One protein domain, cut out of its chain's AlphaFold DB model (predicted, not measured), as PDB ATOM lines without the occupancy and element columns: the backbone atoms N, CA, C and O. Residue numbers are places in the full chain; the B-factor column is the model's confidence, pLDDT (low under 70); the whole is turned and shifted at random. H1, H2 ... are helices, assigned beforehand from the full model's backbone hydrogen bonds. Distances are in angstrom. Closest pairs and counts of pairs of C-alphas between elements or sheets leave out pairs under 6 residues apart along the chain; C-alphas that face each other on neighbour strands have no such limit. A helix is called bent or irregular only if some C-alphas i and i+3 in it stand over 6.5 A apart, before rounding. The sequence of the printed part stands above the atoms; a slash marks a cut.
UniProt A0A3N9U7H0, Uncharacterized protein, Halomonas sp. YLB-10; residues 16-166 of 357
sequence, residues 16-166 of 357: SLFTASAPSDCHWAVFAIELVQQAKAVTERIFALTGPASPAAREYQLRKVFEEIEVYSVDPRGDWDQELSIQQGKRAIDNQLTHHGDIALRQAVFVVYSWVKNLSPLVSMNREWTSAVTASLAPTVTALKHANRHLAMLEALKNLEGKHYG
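What this domain is: This is residues 16 to 166 of the 357 residues of an uncharacterized protein of Halomonas sp. YLB-10 (UniProt A0A3N9U7H0). Three long helices, H4, H5 and H1, run side by side as an elongated up-and-down bundle, with H4 in the middle of the contacts. The shorter helix H2 crosses H4 steeply at one side of this bundle, and the very short H3 packs on H4 near the same stretch. The printed part has 151 residues with five named helices, in the order H1 H2 H3 H4 H5, and no named strand; the class is all helix. It is compact, with a radius of gyration of the C-alphas of 16.7 A, and spans 58 by 32 by 29 A.

Where its parts are: The longest helix, H4, holds residues 90 to 124 and measures 49.6 A from C-alpha 90 at (70.348, 22.550, 82.492) to C-alpha 124 at (34.092, 17.251, 115.906). It has a kink of 33 degrees near residue 118 and is only just irregular, with C-alphas 117 and 120 6.7 A apart. H5, residues 131 to 160, measures 43.9 A and ends at C-alpha 160 at (67.286, 13.567, 84.380). H1, residues 27 to 50, measures 35.1 A; H2, residues 55 to 70, 22.7 A; H3, residues 76 to 79, 5.7 A.

How they stand to each other: H4 is the hub, touching the four other helices. H4 and H5 form a helical hairpin at a shallow tilt of 23 degrees, opposite ways; their closest C-alphas, of Ala 104 and Ala 147, are 4.2 A apart. H1 touches H4 at a shallow tilt of 25 degrees, opposite ways, closest at the C-alphas of Ala 39 and Ala 108, 4.8 A. H1 touches H5 at 24 degrees, a shallow tilt, the same way, closest at the C-alphas of Ala 39 and Leu 144, 6.4 A. H2 touches residues 106 to 113 of H4 alone, at a steep tilt of 68 degrees, only just short of about perpendicular; the closest C-alphas, of Phe 66 and Val 109, are 6.3 A apart. H3 touches residues 103 to 110 of H4 alone, closest at the C-alphas of Pro 76 and Gln 107, 6.1 A. H2 and H5 are apart, as are H1 and H3. In H1 and H2 every O i to N i+4 pair is within hydrogen-bond range, in H4 28 of 31 and in H5 24 of 26; H3 is too short for such a pair.

The domain as a whole: The two C-alphas farthest apart, of Asn 126 and Gly 166, are 58.2 A from each other. The printed part has no cut and no long link. Mean pLDDT of the printed part is 81.8; residues 16 to 26, 53, 88 to 90, 126 to 127 and 162 to 166 are under 70.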
ATOM      1  N   SER A  16      52.195  18.355 116.443       44.56
ATOM      2  CA  SER A  16      50.745  18.196 116.622       44.56
ATOM      3  C   SER A  16      49.887  18.579 115.407       44.56
ATOM      4  O   SER A  16      48.703  18.257 115.379       44.56
ATOM      5  N   LEU A  17      50.454  19.212 114.369       47.50
ATOM      6  CA  LEU A  17      49.691  19.581 113.160       47.50
ATOM      7  C   LEU A  17      49.180  18.357 112.374       47.50
ATOM      8  O   LEU A  17      48.247  18.472 111.585       47.50
ATOM      9  N   PHE A  18      49.773  17.184 112.614       44.97
ATOM     10  CA  PHE A  18      49.464  15.920 111.936       44.97
ATOM     11  C   PHE A  18      48.879  14.848 112.862       44.97
ATOM     12  O   PHE A  18      48.692  13.708 112.440       44.97
ATOM     13  N   THR A  19      48.605  15.173 114.127       46.62
ATOM     14  CA  THR A  19      47.937  14.245 115.043       46.62
ATOM     15  C   THR A  19      46.434  14.434 114.926       46.62
ATOM     16  O   THR A  19      45.874  15.375 115.482       46.62
ATOM     17  N   ALA A  20      45.789  13.541 114.180       50.28
ATOM     18  CA  ALA A  20      44.342  13.465 114.068       50.28
ATOM     19  C   ALA A  20      43.864  12.106 114.591       50.28
ATOM     20  O   ALA A  20      44.331  11.065 114.134       50.28
ATOM     21  N   SER A  21      42.933  12.119 115.544       50.72
ATOM     22  CA  SER A  21      42.223  10.931 116.022       50.72
ATOM     23  C   SER A  21      40.732  11.110 115.750       50.72
ATOM     24  O   SER A  21      40.134  12.059 116.258       50.72
ATOM     25  N   ALA A  22      40.135  10.222 114.955       49.25
ATOM     26  CA  ALA A  22      38.692  10.198 114.728       49.25
ATOM     27  C   ALA A  22      37.994   9.232 115.702       49.25
ATOM     28  O   ALA A  22      38.591   8.220 116.081       49.25
ATOM     29  N   PRO A  23      36.729   9.494 116.073       53.62
ATOM     30  CA  PRO A  23      35.858   8.455 116.611       53.62
ATOM     31  C   PRO A  23      35.652   7.357 115.551       53.62
ATOM     32  O   PRO A  23      35.478   7.650 114.368       53.62
ATOM     33  N   SER A  24      35.694   6.096 115.982       54.16
ATOM     34  CA  SER A  24      35.770   4.891 115.138       54.16
ATOM     35  C   SER A  24      34.595   4.678 114.170       54.16
ATOM     36  O   SER A  24      34.712   3.862 113.261       54.16
ATOM     37  N   ASP A  25      33.506   5.439 114.309       58.22
ATOM     38  CA  ASP A  25      32.237   5.198 113.609       58.22
ATOM     39  C   ASP A  25      32.007   6.117 112.390       58.22
ATOM     40  O   ASP A  25      31.004   5.998 111.688       58.22
ATOM     41  N   CYS A  26      32.932   7.040 112.096       68.00
ATOM     42  CA  CYS A  26      32.785   8.008 111.007       68.00
ATOM     43  C   CYS A  26      33.726   7.690 109.830       68.00
ATOM     44  O   CYS A  26      34.847   8.197 109.743       68.00
ATOM     45  N   HIS A  27      33.264   6.852 108.893       74.31
ATOM     46  CA  HIS A  27      34.066   6.362 107.759       74.31
ATOM     47  C   HIS A  27      34.718   7.471 106.915       74.31
ATOM     48  O   HIS A  27      35.856   7.325 106.471       74.31
ATOM     49  N   TRP A  28      34.036   8.603 106.712       80.94
ATOM     50  CA  TRP A  28      34.602   9.714 105.940       80.94
ATOM     51  C   TRP A  28      35.678  10.486 106.715       80.94
ATOM     52  O   TRP A  28      36.594  11.032 106.100       80.94
ATOM     53  N   ALA A  29      35.608  10.504 108.051       79.69
ATOM     54  CA  ALA A  29      36.634  11.110 108.893       79.69
ATOM     55  C   ALA A  29      37.934  10.299 108.842       79.69
ATOM     56  O   ALA A  29      39.009  10.882 108.722       79.69
ATOM     57  N   VAL A  30      37.835   8.964 108.854       82.75
ATOM     58  CA  VAL A  30      38.989   8.067 108.652       82.75
ATOM     59  C   VAL A  30      39.642   8.340 107.298       82.75
ATOM     60  O   VAL A  30      40.842   8.595 107.237       82.75
ATOM     61  N   PHE A  31      38.844   8.407 106.229       84.25
ATOM     62  CA  PHE A  31      39.340   8.738 104.893       84.25
ATOM     63  C   PHE A  31      40.033  10.111 104.840       84.25
ATOM     64  O   PHE A  31      41.115  10.248 104.275       84.25
ATOM     65  N   ALA A  32      39.455  11.140 105.464       84.44
ATOM     66  CA  ALA A  32      40.065  12.467 105.511       84.44
ATOM     67  C   ALA A  32      41.410  12.480 106.268       84.44
ATOM     68  O   ALA A  32      42.335  13.184 105.857       84.44
ATOM     69  N   ILE A  33      41.553  11.671 107.322       86.06
ATOM     70  CA  ILE A  33      42.824  11.491 108.040       86.06
ATOM     71  C   ILE A  33      43.860  10.786 107.156       86.06
ATOM     72  O   ILE A  33      45.019  11.207 107.125       86.06
ATOM     73  N   GLU A  34      43.464   9.763 106.396       88.19
ATOM     74  CA  GLU A  34      44.355   9.093 105.440       88.19
ATOM     75  C   GLU A  34      44.887  10.068 104.381       88.19
ATOM     76  O   GLU A  34      46.080  10.049 104.073       88.19
ATOM     77  N   LEU A  35      44.047  10.980 103.873       88.06
ATOM     78  CA  LEU A  35      44.489  12.023 102.938       88.06
ATOM     79  C   LEU A  35      45.573  12.923 103.552       88.06
ATOM     80  O   LEU A  35      46.549  13.259 102.879       88.06
ATOM     81  N   VAL A  36      45.437  13.285 104.832       89.50
ATOM     82  CA  VAL A  36      46.435  14.088 105.561       89.50
ATOM     83  C   VAL A  36      47.742  13.318 105.751       89.50
ATOM     84  O   VAL A  36      48.822  13.883 105.562       89.50
ATOM     85  N   GLN A  37      47.671  12.026 106.078       89.31
ATOM     86  CA  GLN A  37      48.859  11.175 106.198       89.31
ATOM     87  C   GLN A  37      49.593  11.033 104.861       89.31
ATOM     88  O   GLN A  37      50.819  11.150 104.813       89.31
ATOM     89  N   GLN A  38      48.856  10.846 103.766       89.81
ATOM     90  CA  GLN A  38      49.438  10.794 102.426       89.81
ATOM     91  C   GLN A  38      50.070  12.134 102.033       89.81
ATOM     92  O   GLN A  38      51.191  12.152 101.524       89.81
ATOM     93  N   ALA A  39      49.417  13.261 102.327       90.31
ATOM     94  CA  ALA A  39      49.998  14.583 102.100       90.31
ATOM     95  C   ALA A  39      51.306  14.771 102.884       90.31
ATOM     96  O   ALA A  39      52.285  15.277 102.334       90.31
ATOM     97  N   LYS A  40      51.369  14.291 104.132       89.62
ATOM     98  CA  LYS A  40      52.600  14.303 104.930       89.62
ATOM     99  C   LYS A  40      53.720  13.507 104.256       89.62
ATOM    100  O   LYS A  40      54.815  14.041 104.080       89.62
ATOM    101  N   ALA A  41      53.440  12.282 103.816       90.56
ATOM    102  CA  ALA A  41      54.420  11.454 103.113       90.56
ATOM    103  C   ALA A  41      54.948  12.144 101.839       90.56
ATOM    104  O   ALA A  41      56.153  12.133 101.579       90.56
ATOM    105  N   VAL A  42      54.069  12.819 101.088       90.88
ATOM    106  CA  VAL A  42      54.459  13.637  99.928       90.88
ATOM    107  C   VAL A  42      55.395  14.774 100.343       90.88
ATOM    108  O   VAL A  42      56.451  14.928  99.733       90.88
ATOM    109  N   THR A  43      55.084  15.531 101.404       91.50
ATOM    110  CA  THR A  43      55.975  16.611 101.878       91.50
ATOM    111  C   THR A  43      57.351  16.103 102.311       91.50
ATOM    112  O   THR A  43      58.367  16.696 101.949       91.50
ATOM    113  N   GLU A  44      57.410  14.975 103.024       90.06
ATOM    114  CA  GLU A  44      58.673  14.352 103.433       90.06
ATOM    115  C   GLU A  44      59.504  13.936 102.216       90.06
ATOM    116  O   GLU A  44      60.717  14.168 102.176       90.06
ATOM    117  N   ARG A  45      58.846  13.388 101.189       89.94
ATOM    118  CA  ARG A  45      59.497  12.994  99.941       89.94
ATOM    119  C   ARG A  45      60.020  14.192  99.150       89.94
ATOM    120  O   ARG A  45      61.146  14.131  98.660       89.94
ATOM    121  N   ILE A  46      59.264  15.289  99.074       90.94
ATOM    122  CA  ILE A  46      59.719  16.542  98.451       90.94
ATOM    123  C   ILE A  46      60.963  17.056  99.176       90.94
ATOM    124  O   ILE A  46      61.983  17.318  98.540       90.94
ATOM    125  N   PHE A  47      60.938  17.123 100.511       90.12
ATOM    126  CA  PHE A  47      62.095  17.593 101.270       90.12
ATOM    127  C   PHE A  47      63.319  16.683 101.155       90.12
ATOM    128  O   PHE A  47      64.442  17.178 101.237       90.12
ATOM    129  N   ALA A  48      63.128  15.380 100.946       88.44
ATOM    130  CA  ALA A  48      64.226  14.465 100.651       88.44
ATOM    131  C   ALA A  48      64.875  14.736  99.281       88.44
ATOM    132  O   ALA A  48      66.060  14.462  99.111       88.44
ATOM    133  N   LEU A  49      64.119  15.270  98.316       86.25
ATOM    134  CA  LEU A  49      64.581  15.495  96.944       86.25
ATOM    135  C   LEU A  49      65.113  16.919  96.710       86.25
ATOM    136  O   LEU A  49      66.107  17.082  96.003       86.25
ATOM    137  N   THR A  50      64.479  17.947  97.276       81.31
ATOM    138  CA  THR A  50      64.798  19.367  97.002       81.31
ATOM    139  C   THR A  50      64.946  20.238  98.249       81.31
ATOM    140  O   THR A  50      65.357  21.391  98.138       81.31
ATOM    141  N   GLY A  51      64.610  19.718  99.431       74.00
ATOM    142  CA  GLY A  51      64.474  20.513 100.647       74.00
ATOM    143  C   GLY A  51      65.781  20.859 101.363       74.00
ATOM    144  O   GLY A  51      66.808  20.205 101.168       74.00
ATOM    145  N   PRO A  52      65.738  21.842 102.281       71.38
ATOM    146  CA  PRO A  52      66.860  22.140 103.158       71.38
ATOM    147  C   PRO A  52      67.188  20.941 104.062       71.38
ATOM    148  O   PRO A  52      66.313  20.169 104.473       71.38
ATOM    149  N   ALA A  53      68.473  20.791 104.392       65.88
ATOM    150  CA  ALA A  53      68.959  19.673 105.198       65.88
ATOM    151  C   ALA A  53      68.460  19.718 106.655       65.88
ATOM    152  O   ALA A  53      68.320  18.670 107.282       65.88
ATOM    153  N   SER A  54      68.176  20.907 107.201       82.38
ATOM    154  CA  SER A  54      67.801  21.054 108.608       82.38
ATOM    155  C   SER A  54      66.285  20.895 108.838       82.38
ATOM    156  O   SER A  54      65.483  21.511 108.131       82.38
ATOM    157  N   PRO A  55      65.865  20.131 109.866       82.56
ATOM    158  CA  PRO A  55      64.452  19.980 110.224       82.56
ATOM    159  C   PRO A  55      63.746  21.312 110.516       82.56
ATOM    160  O   PRO A  55      62.619  21.519 110.077       82.56
ATOM    161  N   ALA A  56      64.432  22.247 111.182       82.06
ATOM    162  CA  ALA A  56      63.885  23.563 111.513       82.06
ATOM    163  C   ALA A  56      63.586  24.422 110.269       82.06
ATOM    164  O   ALA A  56      62.585  25.133 110.237       82.06
ATOM    165  N   ALA A  57      64.413  24.334 109.220       83.25
ATOM    166  CA  ALA A  57      64.166  25.064 107.975       83.25
ATOM    167  C   ALA A  57      62.986  24.475 107.190       83.25
ATOM    168  O   ALA A  57      62.200  25.226 106.616       83.25
ATOM    169  N   ARG A  58      62.825  23.143 107.207       85.56
ATOM    170  CA  ARG A  58      61.651  22.472 106.619       85.56
ATOM    171  C   ARG A  58      60.369  22.914 107.314       85.56
ATOM    172  O   ARG A  58      59.387  23.236 106.654       85.56
ATOM    173  N   GLU A  59      60.397  22.973 108.642       84.56
ATOM    174  CA  GLU A  59      59.248  23.400 109.436       84.56
ATOM    175  C   GLU A  59      58.887  24.871 109.190       84.56
ATOM    176  O   GLU A  59      57.716  25.197 109.000       84.56
ATOM    177  N   TYR A  60      59.890  25.752 109.116       87.50
ATOM    178  CA  TYR A  60      59.686  27.153 108.752       87.50
ATOM    179  C   TYR A  60      59.039  27.294 107.367       87.50
ATOM    180  O   TYR A  60      58.095  28.066 107.201       87.50
ATOM    181  N   GLN A  61      59.495  26.514 106.382       86.62
ATOM    182  CA  GLN A  61      58.944  26.545 105.028       86.62
ATOM    183  C   GLN A  61      57.491  26.051 104.977       86.62
ATOM    184  O   GLN A  61      56.662  26.684 104.329       86.62
ATOM    185  N   LEU A  62      57.159  24.970 105.694       88.81
ATOM    186  CA  LEU A  62      55.773  24.497 105.812       88.81
ATOM    187  C   LEU A  62      54.868  25.556 106.444       88.81
ATOM    188  O   LEU A  62      53.770  25.796 105.947       88.81
ATOM    189  N   ARG A  63      55.338  26.198 107.519       88.00
ATOM    190  CA  ARG A  63      54.583  27.240 108.223       88.00
ATOM    191  C   ARG A  63      54.325  28.444 107.324       88.00
ATOM    192  O   ARG A  63      53.188  28.881 107.220       88.00
ATOM    193  N   LYS A  64      55.356  28.906 106.617       90.19
ATOM    194  CA  LYS A  64      55.244  30.001 105.654       90.19
ATOM    195  C   LYS A  64      54.192  29.708 104.578       90.19
ATOM    196  O   LYS A  64      53.314  30.527 104.353       90.19
ATOM    197  N   VAL A  65      54.239  28.527 103.957       88.88
ATOM    198  CA  VAL A  65      53.264  28.143 102.919       88.88
ATOM    199  C   VAL A  65      51.845  28.043 103.490       88.88
ATOM    200  O   VAL A  65      50.883  28.430 102.834       88.88
ATOM    201  N   PHE A  66      51.699  27.541 104.718       90.19
ATOM    202  CA  PHE A  66      50.402  27.475 105.389       90.19
ATOM    203  C   PHE A  66      49.815  28.876 105.627       90.19
ATOM    204  O   PHE A  66      48.646  29.109 105.322       90.19
ATOM    205  N   GLU A  67      50.628  29.811 106.123       88.88
ATOM    206  CA  GLU A  67      50.245  31.213 106.334       88.88
ATOM    207  C   GLU A  67      49.892  31.909 105.007       88.88
ATOM    208  O   GLU A  67      48.894  32.623 104.927       88.88
ATOM    209  N   GLU A  68      50.651  31.656 103.937       87.56
ATOM    210  CA  GLU A  68      50.389  32.212 102.602       87.56
ATOM    211  C   GLU A  68      49.037  31.761 102.022       87.56
ATOM    212  O   GLU A  68      48.347  32.556 101.369       87.56
ATOM    213  N   ILE A  69      48.638  30.515 102.296       87.94
ATOM    214  CA  ILE A  69      47.323  29.967 101.931       87.94
ATOM    215  C   ILE A  69      46.229  30.585 102.813       87.94
ATOM    216  O   ILE A  69      45.170  30.953 102.311       87.94
ATOM    217  N   GLU A  70      46.476  30.729 104.119       85.31
ATOM    218  CA  GLU A  70      45.501  31.288 105.064       85.31
ATOM    219  C   GLU A  70      45.170  32.759 104.776       85.31
ATOM    220  O   GLU A  70      44.009  33.156 104.870       85.31
ATOM    221  N   VAL A  71      46.165  33.554 104.378       86.94
ATOM    222  CA  VAL A  71      46.005  34.979 104.030       86.94
ATOM    223  C   VAL A  71      45.463  35.170 102.599       86.94
ATOM    224  O   VAL A  71      45.284  36.299 102.150       86.94
ATOM    225  N   TYR A  72      45.167  34.087 101.866       77.44
ATOM    226  CA  TYR A  72      44.781  34.098 100.445       77.44
ATOM    227  C   TYR A  72      45.804  34.775  99.518       77.44
ATOM    228  O   TYR A  72      45.475  35.178  98.405       77.44
ATOM    229  N   SER A  73      47.063  34.895  99.951       74.00
ATOM    230  CA  SER A  73      48.138  35.425  99.101       74.00
ATOM    231  C   SER A  73      48.510  34.468  97.967       74.00
ATOM    232  O   SER A  73      49.018  34.895  96.932       74.00
ATOM    233  N   VAL A  74      48.226  33.177  98.149       79.31
ATOM    234  CA  VAL A  74      48.421  32.127  97.156       79.31
ATOM    235  C   VAL A  74      47.163  31.270  97.126       79.31
ATOM    236  O   VAL A  74      46.781  30.721  98.155       79.31
ATOM    237  N   ASP A  75      46.540  31.130  95.953       83.94
ATOM    238  CA  ASP A  75      45.459  30.166  95.733       83.94
ATOM    239  C   ASP A  75      46.021  28.885  95.093       83.94
ATOM    240  O   ASP A  75      46.364  28.895  93.905       83.94
ATOM    241  N   PRO A  76      46.100  27.761  95.832       84.06
ATOM    242  CA  PRO A  76      46.570  26.493  95.286       84.06
ATOM    243  C   PRO A  76      45.692  25.974  94.141       84.06
ATOM    244  O   PRO A  76      46.160  25.188  93.321       84.06
ATOM    245  N   ARG A  77      44.426  26.390  94.032       85.56
ATOM    246  CA  ARG A  77      43.545  25.914  92.952       85.56
ATOM    247  C   ARG A  77      43.978  26.428  91.581       85.56
ATOM    248  O   ARG A  77      43.754  25.741  90.590       85.56
ATOM    249  N   GLY A  78      44.660  27.574  91.528       83.75
ATOM    250  CA  GLY A  78      45.212  28.127  90.289       83.75
ATOM    251  C   GLY A  78      46.301  27.258  89.650       83.75
ATOM    252  O   GLY A  78      46.575  27.394  88.462       83.75
ATOM    253  N   ASP A  79      46.899  26.331  90.404       84.75
ATOM    254  CA  ASP A  79      47.917  25.416  89.880       84.75
ATOM    255  C   ASP A  79      47.314  24.153  89.224       84.75
ATOM    256  O   ASP A  79      48.053  23.355  88.643       84.75
ATOM    257  N   TRP A  80      45.996  23.928  89.307       84.12
ATOM    258  CA  TRP A  80      45.372  22.689  88.816       84.12
ATOM    259  C   TRP A  80      45.384  22.563  87.287       84.12
ATOM    260  O   TRP A  80      45.500  21.453  86.765       84.12
ATOM    261  N   ASP A  81      45.364  23.683  86.572       82.25
ATOM    262  CA  ASP A  81      45.362  23.700  85.105       82.25
ATOM    263  C   ASP A  81      46.773  23.684  84.496       82.25
ATOM    264  O   ASP A  81      46.933  23.764  83.277       82.25
ATOM    265  N   GLN A  82      47.827  23.568  85.312       79.38
ATOM    266  CA  GLN A  82      49.189  23.569  84.787       79.38
ATOM    267  C   GLN A  82      49.500  22.302  83.982       79.38
ATOM    268  O   GLN A  82      49.499  21.174  84.489       79.38
ATOM    269  N   GLU A  83      49.850  22.500  82.710       74.88
ATOM    270  CA  GLU A  83      50.355  21.434  81.856       74.88
ATOM    271  C   GLU A  83      51.747  20.975  82.302       74.88
ATOM    272  O   GLU A  83      52.678  21.761  82.492       74.88
ATOM    273  N   LEU A  84      51.911  19.656  82.424       77.12
ATOM    274  CA  LEU A  84      53.214  19.051  82.660       77.12
ATOM    275  C   LEU A  84      53.963  18.933  81.334       77.12
ATOM    276  O   LEU A  84      53.688  18.032  80.544       77.12
ATOM    277  N   SER A  85      54.950  19.793  81.113       77.00
ATOM    278  CA  SER A  85      55.901  19.643  80.012       77.00
ATOM    279  C   SER A  85      57.325  19.549  80.557       77.00
ATOM    280  O   SER A  85      57.725  20.315  81.430       77.00
ATOM    281  N   ILE A  86      58.109  18.586  80.067       74.25
ATOM    282  CA  ILE A  86      59.536  18.481  80.404       74.25
ATOM    283  C   ILE A  86      60.306  19.305  79.379       74.25
ATOM    284  O   ILE A  86      60.320  18.961  78.195       74.25
ATOM    285  N   GLN A  87      60.982  20.360  79.826       74.38
ATOM    286  CA  GLN A  87      61.871  21.137  78.971       74.38
ATOM    287  C   GLN A  87      63.311  20.675  79.177       74.38
ATOM    288  O   GLN A  87      63.802  20.527  80.294       74.38
ATOM    289  N   GLN A  88      64.011  20.425  78.075       62.06
ATOM    290  CA  GLN A  88      65.346  19.842  78.119       62.06
ATOM    291  C   GLN A  88      66.416  20.937  78.048       62.06
ATOM    292  O   GLN A  88      66.732  21.463  76.986       62.06
ATOM    293  N   GLY A  89      67.012  21.260  79.196       67.06
ATOM    294  CA  GLY A  89      68.139  22.190  79.330       67.06
ATOM    295  C   GLY A  89      68.575  22.282  80.790       67.06
ATOM    296  O   GLY A  89      67.744  22.096  81.663       67.06
ATOM    297  N   LYS A  90      69.856  22.555  81.093       68.50
ATOM    298  CA  LYS A  90      70.348  22.550  82.492       68.50
ATOM    299  C   LYS A  90      69.545  23.510  83.381       68.50
ATOM    300  O   LYS A  90      68.904  23.083  84.326       68.50
ATOM    301  N   ARG A  91      69.501  24.787  82.983       74.50
ATOM    302  CA  ARG A  91      68.733  25.833  83.679       74.50
ATOM    303  C   ARG A  91      67.225  25.577  83.651       74.50
ATOM    304  O   ARG A  91      66.540  25.924  84.599       74.50
ATOM    305  N   ALA A  92      66.713  24.979  82.573       77.56
ATOM    306  CA  ALA A  92      65.299  24.629  82.471       77.56
ATOM    307  C   ALA A  92      64.931  23.526  83.475       77.56
ATOM    308  O   ALA A  92      63.944  23.668  84.178       77.56
ATOM    309  N   ILE A  93      65.760  22.488  83.610       80.00
ATOM    310  CA  ILE A  93      65.578  21.410  84.590       80.00
ATOM    311  C   ILE A  93      65.685  21.962  86.013       80.00
ATOM    312  O   ILE A  93      64.821  21.655  86.826       80.00
ATOM    313  N   ASP A  94      66.677  22.810  86.300       82.25
ATOM    314  CA  ASP A  94      66.836  23.427  87.626       82.25
ATOM    315  C   ASP A  94      65.596  24.264  88.004       82.25
ATOM    316  O   ASP A  94      65.052  24.110  89.096       82.25
ATOM    317  N   ASN A  95      65.085  25.079  87.072       85.12
ATOM    318  CA  ASN A  95      63.862  25.864  87.276       85.12
ATOM    319  C   ASN A  95      62.604  24.984  87.385       85.12
ATOM    320  O   ASN A  95      61.695  25.296  88.145       85.12
ATOM    321  N   GLN A  96      62.523  23.886  86.628       85.50
ATOM    322  CA  GLN A  96      61.396  22.955  86.702       85.50
ATOM    323  C   GLN A  96      61.404  22.145  88.005       85.50
ATOM    324  O   GLN A  96      60.337  21.823  88.527       85.50
ATOM    325  N   LEU A  97      62.585  21.847  88.559       88.56
ATOM    326  CA  LEU A  97      62.738  21.186  89.855       88.56
ATOM    327  C   LEU A  97      62.213  22.057  90.997       88.56
ATOM    328  O   LEU A  97      61.471  21.553  91.842       88.56
ATOM    329  N   THR A  98      62.566  23.346  91.018       89.00
ATOM    330  CA  THR A  98      62.043  24.277  92.028       89.00
ATOM    331  C   THR A  98      60.545  24.497  91.836       89.00
ATOM    332  O   THR A  98      59.779  24.298  92.772       89.00
ATOM    333  N   HIS A  99      60.105  24.771  90.602       90.62
ATOM    334  CA  HIS A  99      58.698  25.025  90.274       90.62
ATOM    335  C   HIS A  99      57.767  23.869  90.660       90.62
ATOM    336  O   HIS A  99      56.777  24.065  91.366       90.62
ATOM    337  N   HIS A 100      58.083  22.639  90.243       90.88
ATOM    338  CA  HIS A 100      57.260  21.479  90.596       90.88
ATOM    339  C   HIS A 100      57.383  21.096  92.073       90.88
ATOM    340  O   HIS A 100      56.413  20.587  92.634       90.88
ATOM    341  N   GLY A 101      58.522  21.374  92.714       91.00
ATOM    342  CA  GLY A 101      58.694  21.187  94.154       91.00
ATOM    343  C   GLY A 101      57.791  22.112  94.961       91.00
ATOM    344  O   GLY A 101      57.072  21.647  95.844       91.00
ATOM    345  N   ASP A 102      57.760  23.393  94.600       90.75
ATOM    346  CA  ASP A 102      56.946  24.405  95.269       90.75
ATOM    347  C   ASP A 102      55.447  24.164  95.052       90.75
ATOM    348  O   ASP A 102      54.658  24.299  95.988       90.75
ATOM    349  N   ILE A 103      55.023  23.753  93.850       91.88
ATOM    350  CA  ILE A 103      53.619  23.382  93.605       91.88
ATOM    351  C   ILE A 103      53.241  22.133  94.397       91.88
ATOM    352  O   ILE A 103      52.229  22.145  95.096       91.88
ATOM    353  N   ALA A 104      54.041  21.065  94.327       93.00
ATOM    354  CA  ALA A 104      53.743  19.835  95.057       93.00
ATOM    355  C   ALA A 104      53.634  20.094  96.570       93.00
ATOM    356  O   ALA A 104      52.724  19.577  97.222       93.00
ATOM    357  N   LEU A 105      54.510  20.952  97.106       92.75
ATOM    358  CA  LEU A 105      54.498  21.358  98.507       92.75
ATOM    359  C   LEU A 105      53.240  22.163  98.848       92.75
ATOM    360  O   LEU A 105      52.554  21.829  99.812       92.75
ATOM    361  N   ARG A 106      52.893  23.173  98.040       92.75
ATOM    362  CA  ARG A 106      51.679  23.988  98.234       92.75
ATOM    363  C   ARG A 106      50.405  23.147  98.216       92.75
ATOM    364  O   ARG A 106      49.567  23.303  99.100       92.75
ATOM    365  N   GLN A 107      50.282  22.211  97.275       93.81
ATOM    366  CA  GLN A 107      49.130  21.306  97.200       93.81
ATOM    367  C   GLN A 107      49.042  20.374  98.418       93.81
ATOM    368  O   GLN A 107      47.960  20.180  98.972       93.81
ATOM    369  N   ALA A 108      50.171  19.820  98.872       92.62
ATOM    370  CA  ALA A 108      50.200  18.960 100.052       92.62
ATOM    371  C   ALA A 108      49.871  19.737 101.343       92.62
ATOM    372  O   ALA A 108      49.110  19.252 102.180       92.62
ATOM    373  N   VAL A 109      50.368  20.970 101.490       93.19
ATOM    374  CA  VAL A 109      50.021  21.844 102.625       93.19
ATOM    375  C   VAL A 109      48.547  22.254 102.575       93.19
ATOM    376  O   VAL A 109      47.892  22.283 103.615       93.19
ATOM    377  N   PHE A 110      47.980  22.482 101.387       93.50
ATOM    378  CA  PHE A 110      46.554  22.778 101.233       93.50
ATOM    379  C   PHE A 110      45.647  21.638 101.728       93.50
ATOM    380  O   PHE A 110      44.592  21.899 102.308       93.50
ATOM    381  N   VAL A 111      46.061  20.375 101.570       91.56
ATOM    382  CA  VAL A 111      45.341  19.220 102.141       91.56
ATOM    383  C   VAL A 111      45.267  19.322 103.666       91.56
ATOM    384  O   VAL A 111      44.189  19.170 104.243       91.56
ATOM    385  N   VAL A 112      46.390  19.650 104.311       90.25
ATOM    386  CA  VAL A 112      46.474  19.844 105.769       90.25
ATOM    387  C   VAL A 112      45.658  21.060 106.208       90.25
ATOM    388  O   VAL A 112      44.912  20.984 107.183       90.25
ATOM    389  N   TYR A 113      45.733  22.165 105.467       90.88
ATOM    390  CA  TYR A 113      44.931  23.363 105.715       90.88
ATOM    391  C   TYR A 113      43.427  23.063 105.658       90.88
ATOM    392  O   TYR A 113      42.696  23.397 106.592       90.88
ATOM    393  N   SER A 114      42.964  22.377 104.607       89.38
ATOM    394  CA  SER A 114      41.552  22.009 104.456       89.38
ATOM    395  C   SER A 114      41.090  21.076 105.578       89.38
ATOM    396  O   SER A 114      39.973  21.214 106.077       89.38
ATOM    397  N   TRP A 115      41.962  20.176 106.046       87.69
ATOM    398  CA  TRP A 115      41.681  19.381 107.236       87.69
ATOM    399  C   TRP A 115      41.489  20.253 108.479       87.69
ATOM    400  O   TRP A 115      40.440  20.185 109.113       87.69
ATOM    401  N   VAL A 116      42.464  21.100 108.809       87.75
ATOM    402  CA  VAL A 116      42.450  21.905 110.041       87.75
ATOM    403  C   VAL A 116      41.289  22.903 110.059       87.75
ATOM    404  O   VAL A 116      40.641  23.060 111.093       87.75
ATOM    405  N   LYS A 117      41.018  23.576 108.936       87.31
ATOM    406  CA  LYS A 117      40.061  24.693 108.880       87.31
ATOM    407  C   LYS A 117      38.649  24.276 108.469       87.31
ATOM    408  O   LYS A 117      37.701  24.894 108.940       87.31
ATOM    409  N   ASN A 118      38.496  23.235 107.643       86.12
ATOM    410  CA  ASN A 118      37.194  22.860 107.077       86.12
ATOM    411  C   ASN A 118      36.684  21.507 107.590       86.12
ATOM    412  O   ASN A 118      35.554  21.425 108.060       86.12
ATOM    413  N   LEU A 119      37.488  20.442 107.511       83.38
ATOM    414  CA  LEU A 119      37.007  19.076 107.770       83.38
ATOM    415  C   LEU A 119      37.009  18.709 109.262       83.38
ATOM    416  O   LEU A 119      36.025  18.160 109.746       83.38
ATOM    417  N   SER A 120      38.062  19.047 110.008       83.81
ATOM    418  CA  SER A 120      38.187  18.746 111.442       83.81
ATOM    419  C   SER A 120      37.033  19.325 112.285       83.81
ATOM    420  O   SER A 120      36.452  18.578 113.077       83.81
ATOM    421  N   PRO A 121      36.583  20.583 112.071       83.50
ATOM    422  CA  PRO A 121      35.394  21.110 112.747       83.50
ATOM    423  C   PRO A 121      34.098  20.356 112.414       83.50
ATOM    424  O   PRO A 121      33.197  20.270 113.243       83.50
ATOM    425  N   LEU A 122      33.977  19.800 111.205       81.06
ATOM    426  CA  LEU A 122      32.804  19.012 110.808       81.06
ATOM    427  C   LEU A 122      32.819  17.616 111.449       81.06
ATOM    428  O   LEU A 122      31.758  17.106 111.814       81.06
ATOM    429  N   VAL A 123      34.010  17.031 111.630       77.94
ATOM    430  CA  VAL A 123      34.207  15.763 112.354       77.94
ATOM    431  C   VAL A 123      33.882  15.930 113.838       77.94
ATOM    432  O   VAL A 123      33.179  15.096 114.403       77.94
ATOM    433  N   SER A 124      34.341  17.012 114.476       75.50
ATOM    434  CA  SER A 124      34.092  17.251 115.906       75.50
ATOM    435  C   SER A 124      32.617  17.508 116.230       75.50
ATOM    436  O   SER A 124      32.171  17.218 117.336       75.50
ATOM    437  N   MET A 125      31.839  17.982 115.253       75.38
ATOM    438  CA  MET A 125      30.379  18.106 115.346       75.38
ATOM    439  C   MET A 125      29.626  16.788 115.082       75.38
ATOM    440  O   MET A 125      28.398  16.804 115.057       75.38
ATOM    441  N   ASN A 126      30.337  15.674 114.859       67.44
ATOM    442  CA  ASN A 126      29.798  14.352 114.521       67.44
ATOM    443  C   ASN A 126      28.747  14.393 113.396       67.44
ATOM    444  O   ASN A 126      27.700  13.748 113.468       67.44
ATOM    445  N   ARG A 127      28.990  15.222 112.371       65.00
ATOM    446  CA  ARG A 127      28.055  15.361 111.255       65.00
ATOM    447  C   ARG A 127      28.124  14.135 110.348       65.00
ATOM    448  O   ARG A 127      29.203  13.694 109.951       65.00
ATOM    449  N   GLU A 128      26.951  13.648 109.960       74.50
ATOM    450  CA  GLU A 128      26.809  12.698 108.859       74.50
ATOM    451  C   GLU A 128      27.337  13.295 107.543       74.50
ATOM    452  O   GLU A 128      27.654  14.489 107.435       74.50
ATOM    453  N   TRP A 129      27.445  12.455 106.515       77.75
ATOM    454  CA  TRP A 129      27.846  12.899 105.186       77.75
ATOM    455  C   TRP A 129      26.891  13.984 104.668       77.75
ATOM    456  O   TRP A 129      25.704  13.748 104.459       77.75
ATOM    457  N   THR A 130      27.415  15.187 104.433       81.75
ATOM    458  CA  THR A 130      26.636  16.340 103.961       81.75
ATOM    459  C   THR A 130      27.227  16.928 102.682       81.75
ATOM    460  O   THR A 130      28.369  16.649 102.298       81.75
ATOM    461  N   SER A 131      26.464  17.800 102.021       81.69
ATOM    462  CA  SER A 131      26.957  18.595 100.889       81.69
ATOM    463  C   SER A 131      28.171  19.451 101.268       81.69
ATOM    464  O   SER A 131      29.087  19.586 100.464       81.69
ATOM    465  N   ALA A 132      28.229  19.952 102.507       82.12
ATOM    466  CA  ALA A 132      29.378  20.685 103.040       82.12
ATOM    467  C   ALA A 132      30.637  19.805 103.136       82.12
ATOM    468  O   ALA A 132      31.698  20.214 102.674       82.12
ATOM    469  N   VAL A 133      30.509  18.572 103.651       83.25
ATOM    470  CA  VAL A 133      31.616  17.595 103.675       83.25
ATOM    471  C   VAL A 133      32.094  17.309 102.255       83.25
ATOM    472  O   VAL A 133      33.288  17.391 101.983       83.25
ATOM    473  N   THR A 134      31.171  17.064 101.324       85.19
ATOM    474  CA  THR A 134      31.504  16.806  99.912       85.19
ATOM    475  C   THR A 134      32.247  17.991  99.281       85.19
ATOM    476  O   THR A 134      33.271  17.804  98.621       85.19
ATOM    477  N   ALA A 135      31.770  19.216  99.523       86.06
ATOM    478  CA  ALA A 135      32.359  20.446  98.996       86.06
ATOM    479  C   ALA A 135      33.763  20.730  99.555       86.06
ATOM    480  O   ALA A 135      34.582  21.322  98.855       86.06
ATOM    481  N   SER A 136      34.063  20.302 100.784       85.75
ATOM    482  CA  SER A 136      35.405  20.418 101.370       85.75
ATOM    483  C   SER A 136      36.331  19.266 100.974       85.75
ATOM    484  O   SER A 136      37.516  19.493 100.742       85.75
ATOM    485  N   LEU A 137      35.808  18.042 100.854       87.56
ATOM    486  CA  LEU A 137      36.593  16.839 100.574       87.56
ATOM    487  C   LEU A 137      37.046  16.763  99.109       87.56
ATOM    488  O   LEU A 137      38.184  16.379  98.841       87.56
ATOM    489  N   ALA A 138      36.190  17.143  98.153       88.50
ATOM    490  CA  ALA A 138      36.526  17.063  96.730       88.50
ATOM    491  C   ALA A 138      37.770  17.907  96.360       88.50
ATOM    492  O   ALA A 138      38.694  17.348  95.764       88.50
ATOM    493  N   PRO A 139      37.893  19.187  96.776       89.25
ATOM    494  CA  PRO A 139      39.121  19.963  96.592       89.25
ATOM    495  C   PRO A 139      40.348  19.341  97.264       89.25
ATOM    496  O   PRO A 139      41.442  19.416  96.714       89.25
ATOM    497  N   THR A 140      40.182  18.718  98.433       89.50
ATOM    498  CA  THR A 140      41.275  18.057  99.160       89.50
ATOM    499  C   THR A 140      41.800  16.834  98.406       89.50
ATOM    500  O   THR A 140      43.010  16.676  98.258       89.50
ATOM    501  N   VAL A 141      40.909  16.003  97.859       91.19
ATOM    502  CA  VAL A 141      41.292  14.859  97.016       91.19
ATOM    503  C   VAL A 141      41.986  15.333  95.738       91.19
ATOM    504  O   VAL A 141      43.012  14.771  95.349       91.19
ATOM    505  N   THR A 142      41.459  16.374  95.089       91.50
ATOM    506  CA  THR A 142      42.073  16.956  93.888       91.50
ATOM    507  C   THR A 142      43.467  17.499  94.193       91.50
ATOM    508  O   THR A 142      44.420  17.125  93.512       91.50
ATOM    509  N   ALA A 143      43.629  18.278  95.263       92.25
ATOM    510  CA  ALA A 143      44.930  18.794  95.674       92.25
ATOM    511  C   ALA A 143      45.948  17.671  95.928       92.25
ATOM    512  O   ALA A 143      47.069  17.740  95.428       92.25
ATOM    513  N   LEU A 144      45.555  16.582  96.598       92.62
ATOM    514  CA  LEU A 144      46.449  15.439  96.807       92.62
ATOM    515  C   LEU A 144      46.852  14.755  95.488       92.62
ATOM    516  O   LEU A 144      48.012  14.369  95.316       92.62
ATOM    517  N   LYS A 145      45.928  14.627  94.527       92.56
ATOM    518  CA  LYS A 145      46.253  14.122  93.182       92.56
ATOM    519  C   LYS A 145      47.275  15.021  92.483       92.56
ATOM    520  O   LYS A 145      48.234  14.502  91.911       92.56
ATOM    521  N   HIS A 146      47.113  16.342  92.561       91.81
ATOM    522  CA  HIS A 146      48.073  17.293  91.993       91.81
ATOM    523  C   HIS A 146      49.429  17.240  92.705       91.81
ATOM    524  O   HIS A 146      50.459  17.211  92.033       91.81
ATOM    525  N   ALA A 147      49.446  17.131  94.035       92.38
ATOM    526  CA  ALA A 147      50.674  16.973  94.810       92.38
ATOM    527  C   ALA A 147      51.474  15.741  94.348       92.38
ATOM    528  O   ALA A 147      52.656  15.854  94.028       92.38
ATOM    529  N   ASN A 148      50.811  14.588  94.211       92.75
ATOM    530  CA  ASN A 148      51.431  13.355  93.714       92.75
ATOM    531  C   ASN A 148      51.890  13.464  92.253       92.75
ATOM    532  O   ASN A 148      52.971  12.992  91.900       92.75
ATOM    533  N   ARG A 149      51.095  14.113  91.397       92.31
ATOM    534  CA  ARG A 149      51.430  14.335  89.985       92.31
ATOM    535  C   ARG A 149      52.702  15.180  89.830       92.31
ATOM    536  O   ARG A 149      53.580  14.826  89.042       92.31
ATOM    537  N   HIS A 150      52.826  16.266  90.592       91.50
ATOM    538  CA  HIS A 150      54.023  17.110  90.580       91.50
ATOM    539  C   HIS A 150      55.217  16.463  91.291       91.50
ATOM    540  O   HIS A 150      56.347  16.640  90.838       91.50
ATOM    541  N   LEU A 151      54.986  15.645  92.324       92.50
ATOM    542  CA  LEU A 151      56.036  14.829  92.935       92.50
ATOM    543  C   LEU A 151      56.634  13.832  91.929       92.50
ATOM    544  O   LEU A 151      57.853  13.766  91.794       92.50
ATOM    545  N   ALA A 152      55.800  13.106  91.181       91.00
ATOM    546  CA  ALA A 152      56.267  12.167  90.159       91.00
ATOM    547  C   ALA A 152      57.088  12.873  89.063       91.00
ATOM    548  O   ALA A 152      58.118  12.367  88.616       91.00
ATOM    549  N   MET A 153      56.665  14.077  88.663       89.69
ATOM    550  CA  MET A 153      57.419  14.921  87.734       89.69
ATOM    551  C   MET A 153      58.773  15.341  88.315       89.69
ATOM    552  O   MET A 153      59.790  15.283  87.626       89.69
ATOM    553  N   LEU A 154      58.809  15.729  89.588       90.31
ATOM    554  CA  LEU A 154      60.037  16.101  90.280       90.31
ATOM    555  C   LEU A 154      61.008  14.916  90.387       90.31
ATOM    556  O   LEU A 154      62.198  15.083  90.126       90.31
ATOM    557  N   GLU A 155      60.517  13.710  90.681       90.50
ATOM    558  CA  GLU A 155      61.326  12.483  90.661       90.50
ATOM    559  C   GLU A 155      61.869  12.179  89.254       90.50
ATOM    560  O   GLU A 155      63.051  11.854  89.095       90.50
ATOM    561  N   ALA A 156      61.047  12.343  88.214       88.25
ATOM    562  CA  ALA A 156      61.483  12.193  86.827       88.25
ATOM    563  C   ALA A 156      62.571  13.217  86.451       88.25
ATOM    564  O   ALA A 156      63.585  12.848  85.853       88.25
ATOM    565  N   LEU A 157      62.411  14.482  86.845       87.19
ATOM    566  CA  LEU A 157      63.394  15.543  86.609       87.19
ATOM    567  C   LEU A 157      64.691  15.313  87.387       87.19
ATOM    568  O   LEU A 157      65.768  15.476  86.815       87.19
ATOM    569  N   LYS A 158      64.619  14.844  88.639       87.00
ATOM    570  CA  LYS A 158      65.800  14.441  89.418       87.00
ATOM    571  C   LYS A 158      66.561  13.293  88.763       87.00
ATOM    572  O   LYS A 158      67.786  13.314  88.712       87.00
ATOM    573  N   ASN A 159      65.859  12.337  88.161       85.62
ATOM    574  CA  ASN A 159      66.497  11.266  87.391       85.62
ATOM    575  C   ASN A 159      67.171  11.750  86.092       85.62
ATOM    576  O   ASN A 159      68.066  11.064  85.572       85.62
ATOM    577  N   LEU A 160      66.729  12.894  85.557       79.69
ATOM    578  CA  LEU A 160      67.286  13.567  84.380       79.69
ATOM    579  C   LEU A 160      68.387  14.584  84.729       79.69
ATOM    580  O   LEU A 160      69.167  14.955  83.841       79.69
ATOM    581  N   GLU A 161      68.493  14.992  85.994       73.25
ATOM    582  CA  GLU A 161      69.560  15.840  86.528       73.25
ATOM    583  C   GLU A 161      70.923  15.196  86.205       73.25
ATOM    584  O   GLU A 161      71.182  14.024  86.475       73.25
ATOM    585  N   GLY A 162      71.780  15.920  85.477       64.62
ATOM    586  CA  GLY A 162      73.065  15.396  84.989       64.62
ATOM    587  C   GLY A 162      73.016  14.555  83.699       64.62
ATOM    588  O   GLY A 162      74.059  14.382  83.066       64.62
ATOM    589  N   LYS A 163      71.841  14.122  83.214       68.19
ATOM    590  CA  LYS A 163      71.674  13.342  81.954       68.19
ATOM    591  C   LYS A 163      71.165  14.150  80.753       68.19
ATOM    592  O   LYS A 163      70.975  13.592  79.664       68.19
ATOM    593  N   HIS A 164      70.960  15.449  80.946       65.06
ATOM    594  CA  HIS A 164      70.614  16.417  79.908       65.06
ATOM    595  C   HIS A 164      71.539  16.388  78.679       65.06
ATOM    596  O   HIS A 164      72.741  16.118  78.776       65.06
ATOM    597  N   TYR A 165      70.966  16.716  77.515       54.47
ATOM    598  CA  TYR A 165      71.670  16.760  76.230       54.47
ATOM    599  C   TYR A 165      72.925  17.630  76.270       54.47
ATOM    600  O   TYR A 165      73.885  17.275  75.613       54.47
ATOM    601  N   GLY A 166      72.986  18.679  77.098       52.91
ATOM    602  CA  GLY A 166      74.193  19.491  77.280       52.91
ATOM    603  C   GLY A 166      75.401  18.713  77.817       52.91
ATOM    604  O   GLY A 166      76.513  18.962  77.374       52.91
TER     605      GLY A 166